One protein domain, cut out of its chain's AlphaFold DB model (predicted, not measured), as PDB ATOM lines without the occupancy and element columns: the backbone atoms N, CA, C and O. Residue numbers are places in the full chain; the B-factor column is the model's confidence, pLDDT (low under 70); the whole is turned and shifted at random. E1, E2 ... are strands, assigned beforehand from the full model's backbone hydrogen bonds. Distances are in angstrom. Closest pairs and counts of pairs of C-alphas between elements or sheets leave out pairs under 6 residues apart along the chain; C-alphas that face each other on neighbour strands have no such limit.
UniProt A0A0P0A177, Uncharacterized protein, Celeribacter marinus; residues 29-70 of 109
ATOM      1  N   GLY A  29     -26.816  -6.138 -79.933       67.56
ATOM      2  CA  GLY A  29     -25.346  -6.239 -79.947       67.56
ATOM      3  C   GLY A  29     -24.766  -7.257 -78.960       67.56
ATOM      4  O   GLY A  29     -23.551  -7.342 -78.805       67.56
ATOM      5  N   VAL A  30     -25.623  -7.991 -78.253       71.12
ATOM      6  CA  VAL A  30     -25.232  -8.923 -77.198       71.12
ATOM      7  C   VAL A  30     -25.129 -10.342 -77.757       71.12
ATOM      8  O   VAL A  30     -26.081 -10.825 -78.363       71.12
ATOM      9  N   THR A  31     -24.011 -11.035 -77.526       81.94
ATOM     10  CA  THR A  31     -23.869 -12.454 -77.889       81.94
ATOM     11  C   THR A  31     -24.712 -13.338 -76.966       81.94
ATOM     12  O   THR A  31     -24.592 -13.297 -75.741       81.94
ATOM     13  N   GLN A  32     -25.589 -14.133 -77.571       83.12
ATOM     14  CA  GLN A  32     -26.545 -15.024 -76.923       83.12
ATOM     15  C   GLN A  32     -26.214 -16.453 -77.340       83.12
ATOM     16  O   GLN A  32     -26.310 -16.803 -78.520       83.12
ATOM     17  N   PHE A  33     -25.822 -17.277 -76.375       85.50
ATOM     18  CA  PHE A  33     -25.469 -18.674 -76.610       85.50
ATOM     19  C   PHE A  33     -26.658 -19.581 -76.311       85.50
ATOM     20  O   PHE A  33     -27.452 -19.298 -75.413       85.50
ATOM     21  N   ALA A  34     -26.776 -20.689 -77.040       84.94
ATOM     22  CA  ALA A  34     -27.745 -21.720 -76.691       84.94
ATOM     23  C   ALA A  34     -27.423 -22.300 -75.302       84.94
ATOM     24  O   ALA A  34     -26.254 -22.501 -74.958       84.94
ATOM     25  N   TYR A  35     -28.456 -22.569 -74.502       81.12
ATOM     26  CA  TYR A  35     -28.294 -23.367 -73.288       81.12
ATOM     27  C   TYR A  35     -27.916 -24.818 -73.647       81.12
ATOM     28  O   TYR A  35     -28.004 -25.226 -74.805       81.12
ATOM     29  N   GLU A  36     -27.462 -25.586 -72.656       81.50
ATOM     30  CA  GLU A  36     -27.004 -26.972 -72.804       81.50
ATOM     31  C   GLU A  36     -27.944 -27.848 -73.651       81.50
ATOM     32  O   GLU A  36     -29.173 -27.764 -73.564       81.50
ATOM     33  N   GLN A  37     -27.342 -28.731 -74.450       72.31
ATOM     34  CA  GLN A  37     -28.053 -29.775 -75.183       72.31
ATOM     35  C   GLN A  37     -28.834 -30.678 -74.211       72.31
ATOM     36  O   GLN A  37     -28.345 -31.011 -73.136       72.31
ATOM     37  N   HIS A  38     -30.027 -31.121 -74.623       77.50
ATOM     38  CA  HIS A  38     -30.893 -32.055 -73.877       77.50
ATOM     39  C   HIS A  38     -31.561 -31.514 -72.603       77.50
ATOM     40  O   HIS A  38     -31.987 -32.293 -71.751       77.50
ATOM     41  N   VAL A  39     -31.722 -30.196 -72.484       80.31
ATOM     42  CA  VAL A  39     -32.434 -29.577 -71.358       80.31
ATOM     43  C   VAL A  39     -33.883 -29.267 -71.729       80.31
ATOM     44  O   VAL A  39     -34.186 -28.888 -72.859       80.31
ATOM     45  N   GLY A  40     -34.794 -29.444 -70.767       82.56
ATOM     46  CA  GLY A  40     -36.203 -29.097 -70.932       82.56
ATOM     47  C   GLY A  40     -36.394 -27.602 -71.202       82.56
ATOM     48  O   GLY A  40     -35.778 -26.760 -70.549       82.56
ATOM     49  N   ASN A  41     -37.261 -27.273 -72.159       87.19
ATOM     50  CA  ASN A  41     -37.601 -25.891 -72.466       87.19
ATOM     51  C   ASN A  41     -38.745 -25.410 -71.560       87.19
ATOM     52  O   ASN A  41     -39.889 -25.826 -71.730       87.19
ATOM     53  N   TYR A  42     -38.421 -24.536 -70.606       89.81
ATOM     54  CA  TYR A  42     -39.381 -23.902 -69.691       89.81
ATOM     55  C   TYR A  42     -39.705 -22.458 -70.083       89.81
ATOM     56  O   TYR A  42     -40.297 -21.713 -69.302       89.81
ATOM     57  N   CYS A  43     -39.293 -22.046 -71.278       88.31
ATOM     58  CA  CYS A  43     -39.598 -20.731 -71.799       88.31
ATOM     59  C   CYS A  43     -41.012 -20.682 -72.395       88.31
ATOM     60  O   CYS A  43     -41.555 -21.712 -72.808       88.31
ATOM     61  N   PRO A  44     -41.628 -19.487 -72.442       87.88
ATOM     62  CA  PRO A  44     -42.905 -19.303 -73.115       87.88
ATOM     63  C   PRO A  44     -42.799 -19.674 -74.600       87.88
ATOM     64  O   PRO A  44     -41.707 -19.753 -75.168       87.88
ATOM     65  N   ALA A  45     -43.955 -19.924 -75.218       85.69
ATOM     66  CA  ALA A  45     -44.058 -20.516 -76.548       85.69
ATOM     67  C   ALA A  45     -43.112 -19.866 -77.577       85.69
ATOM     68  O   ALA A  45     -43.142 -18.656 -77.785       85.69
ATOM     69  N   GLY A  46     -42.298 -20.698 -78.231       81.44
ATOM     70  CA  GLY A  46     -41.397 -20.293 -79.314       81.44
ATOM     71  C   GLY A  46     -40.013 -19.803 -78.882       81.44
ATOM     72  O   GLY A  46     -39.139 -19.707 -79.734       81.44
ATOM     73  N   LEU A  47     -39.775 -19.553 -77.590       87.12
ATOM     74  CA  LEU A  47     -38.451 -19.188 -77.078       87.12
ATOM     75  C   LEU A  47     -37.738 -20.402 -76.492       87.12
ATOM     76  O   LEU A  47     -38.385 -21.334 -76.019       87.12
ATOM     77  N   GLN A  48     -36.407 -20.378 -76.482       88.56
ATOM     78  CA  GLN A  48     -35.581 -21.392 -75.829       88.56
ATOM     79  C   GLN A  48     -34.721 -20.764 -74.725       88.56
ATOM     80  O   GLN A  48     -34.501 -19.548 -74.726       88.56
ATOM     81  N   PRO A  49     -34.209 -21.561 -73.776       89.00
ATOM     82  CA  PRO A  49     -33.221 -21.066 -72.835       89.00
ATOM     83  C   PRO A  49     -31.931 -20.676 -73.573       89.00
ATOM     84  O   PRO A  49     -31.379 -21.438 -74.375       89.00
ATOM     85  N   ILE A  50     -31.442 -19.479 -73.272       87.56
ATOM     86  CA  ILE A  50     -30.175 -18.930 -73.748       87.56
ATOM     87  C   ILE A  50     -29.318 -18.487 -72.560       87.56
ATOM     88  O   ILE A  50     -29.822 -18.196 -71.473       87.56
ATOM     89  N   ARG A  51     -28.002 -18.442 -72.774       84.31
ATOM     90  CA  ARG A  51     -27.011 -17.937 -71.817       84.31
ATOM     91  C   ARG A  51     -26.434 -16.625 -72.332       84.31
ATOM     92  O   ARG A  51     -25.994 -16.534 -73.479       84.31
ATOM     93  N   TYR A  52     -26.399 -15.625 -71.462       79.56
ATOM     94  CA  TYR A  52     -25.762 -14.336 -71.711       79.56
ATOM     95  C   TYR A  52     -25.095 -13.837 -70.428       79.56
ATOM     96  O   TYR A  52     -25.745 -13.742 -69.390       79.56
ATOM     97  N   ASN A  53     -23.796 -13.516 -70.487       75.56
ATOM     98  CA  ASN A  53     -23.019 -12.995 -69.352       75.56
ATOM     99  C   ASN A  53     -23.177 -13.801 -68.039       75.56
ATOM    100  O   ASN A  53     -23.167 -13.232 -66.949       75.56
ATOM    101  N   GLY A  54     -23.327 -15.127 -68.134       75.44
ATOM    102  CA  GLY A  54     -23.515 -16.017 -66.980       75.44
ATOM    103  C   GLY A  54     -24.927 -16.017 -66.377       75.44
ATOM    104  O   GLY A  54     -25.129 -16.606 -65.317       75.44
ATOM    105  N   ILE A  55     -25.897 -15.368 -67.027       81.31
ATOM    106  CA  ILE A  55     -27.323 -15.401 -66.685       81.31
ATOM    107  C   ILE A  55     -28.057 -16.270 -67.713       81.31
ATOM    108  O   ILE A  55     -27.719 -16.267 -68.899       81.31
ATOM    109  N   VAL A  56     -29.078 -16.994 -67.251       86.38
ATOM    110  CA  VAL A  56     -29.989 -17.772 -68.097       86.38
ATOM    111  C   VAL A  56     -31.275 -16.978 -68.311       86.38
ATOM    112  O   VAL A  56     -31.896 -16.536 -67.344       86.38
ATOM    113  N   CYS A  57     -31.681 -16.804 -69.564       85.94
ATOM    114  CA  CYS A  57     -32.924 -16.129 -69.938       85.94
ATOM    115  C   CYS A  57     -33.594 -16.819 -71.136       85.94
ATOM    116  O   CYS A  57     -33.021 -17.719 -71.745       85.94
ATOM    117  N   CYS A  58     -34.829 -16.428 -71.453       89.50
ATOM    118  CA  CYS A  58     -35.561 -16.940 -72.611       89.50
ATOM    119  C   CYS A  58     -35.311 -16.060 -73.835       89.50
ATOM    120  O   CYS A  58     -35.429 -14.839 -73.751       89.50
ATOM    121  N   GLY A  59     -34.986 -16.672 -74.971       87.75
ATOM    122  CA  GLY A  59     -34.688 -15.945 -76.198       87.75
ATOM    123  C   GLY A  59     -34.315 -16.860 -77.357       87.75
ATOM    124  O   GLY A  59     -34.538 -18.071 -77.315       87.75
ATOM    125  N   GLU A  60     -33.724 -16.261 -78.384       87.75
ATOM    126  CA  GLU A  60     -33.179 -16.958 -79.545       87.75
ATOM    127  C   GLU A  60     -31.649 -16.826 -79.538       87.75
ATOM    128  O   GLU A  60     -31.132 -15.740 -79.282       87.75
ATOM    129  N   PRO A  61     -30.894 -17.908 -79.766       85.88
ATOM    130  CA  PRO A  61     -29.440 -17.850 -79.792       85.88
ATOM    131  C   PRO A  61     -28.969 -17.174 -81.083       85.88
ATOM    132  O   PRO A  61     -29.448 -17.485 -82.171       85.88
ATOM    133  N   ASN A  62     -27.981 -16.288 -80.975       85.50
ATOM    134  CA  ASN A  62     -27.383 -15.601 -82.125       85.50
ATOM    135  C   ASN A  62     -25.916 -15.993 -82.374       85.50
ATOM    136  O   ASN A  62     -25.332 -15.591 -83.380       85.50
ATOM    137  N   ALA A  63     -25.328 -16.792 -81.479       77.50
ATOM    138  CA  ALA A  63     -23.964 -17.288 -81.570       77.50
ATOM    139  C   ALA A  63     -23.931 -18.823 -81.569       77.50
ATOM    140  O   ALA A  63     -24.759 -19.487 -80.941       77.50
ATOM    141  N   THR A  64     -22.951 -19.396 -82.271       71.31
ATOM    142  CA  THR A  64     -22.700 -20.842 -82.278       71.31
ATOM    143  C   THR A  64     -21.720 -21.218 -81.158       71.31
ATOM    144  O   THR A  64     -20.782 -20.475 -80.872       71.31
ATOM    145  N   GLY A  65     -21.933 -22.371 -80.513       66.75
ATOM    146  CA  GLY A  65     -21.080 -22.891 -79.432       66.75
ATOM    147  C   GLY A  65     -21.664 -22.756 -78.016       66.75
ATOM    148  O   GLY A  65     -22.709 -22.146 -77.812       66.75
ATOM    149  N   TYR A  66     -20.968 -23.360 -77.042       58.09
ATOM    150  CA  TYR A  66     -21.359 -23.438 -75.619       58.09
ATOM    151  C   TYR A  66     -20.584 -22.488 -74.705       58.09
ATOM    152  O   TYR A  66     -20.635 -22.622 -73.483       58.09
ATOM    153  N   SER A  67     -19.793 -21.572 -75.261       56.41
ATOM    154  CA  SER A  67     -18.833 -20.835 -74.450       56.41
ATOM    155  C   SER A  67     -19.506 -19.702 -73.686       56.41
ATOM    156  O   SER A  67     -19.516 -18.548 -74.111       56.41
ATOM    157  N   GLU A  68     -19.984 -20.026 -72.493       57.12
ATOM    158  CA  GLU A  68     -19.847 -19.114 -71.373       57.12
ATOM    159  C   GLU A  68     -18.378 -18.695 -71.293       57.12
ATOM    160  O   GLU A  68     -17.483 -19.538 -71.188       57.12
ATOM    161  N   ALA A  69     -18.115 -17.389 -71.352       53.03
ATOM    162  CA  ALA A  69     -16.851 -16.891 -70.841       53.03
ATOM    163  C   ALA A  69     -16.706 -17.464 -69.419       53.03
ATOM    164  O   ALA A  69     -17.646 -17.321 -68.627       53.03
ATOM    165  N   PRO A  70     -15.605 -18.167 -69.096       56.31
ATOM    166  CA  PRO A  70     -15.466 -18.821 -67.806       56.31
ATOM    167  C   PRO A  70     -15.715 -17.790 -66.708       56.31
ATOM    168  O   PRO A  70     -15.038 -16.763 -66.648       56.31
TER     169      PRO A  70
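AT A GLANCE: This is residues 29 to 70 of the 109 residues of an uncharacterized protein of Celeribacter marinus (UniProt A0A0P0A177). The printed part has little regular structure: one small hairpin of two strands, E1 and E2, with a wide loop in residues 29 to 47 before it and a tail in residues 60 to 70 after it. Its 42 residues have no named helix and two named strands, E1 then E2, in an antiparallel sheet. The class is all strand, with only 10 residues in named elements. The whole is compact, radius of gyration of the C-alphas 9.7 A, spanning 27 by 23 by 17 A.

HOW THE PARTS SIT: Past residues 29 to 47, look at E1, residues 48 to 52, and E2, residues 55 to 59, a hairpin with a tight link. Their directions stand at 138 degrees, and C-alphas 49 and 58 face each other at 4.7 A. N 50 and O 57, 2.8 A, are within hydrogen-bond range.

IN THESE COORDINATES: Start at C-alpha 29, (-25.346, -6.239, -79.947). E1 runs 12.8 A from C-alpha 48 at (-35.581, -21.392, -75.829); E2 runs 12.0 A to C-alpha 59 at (-34.688, -15.945, -76.198).

THE WHOLE: The C-alphas farthest apart, of Ala 45 and Pro 70, are 29.9 A apart. The printed part has no cut. Find pLDDT under 70 at residue 29 and residues 65 to 70.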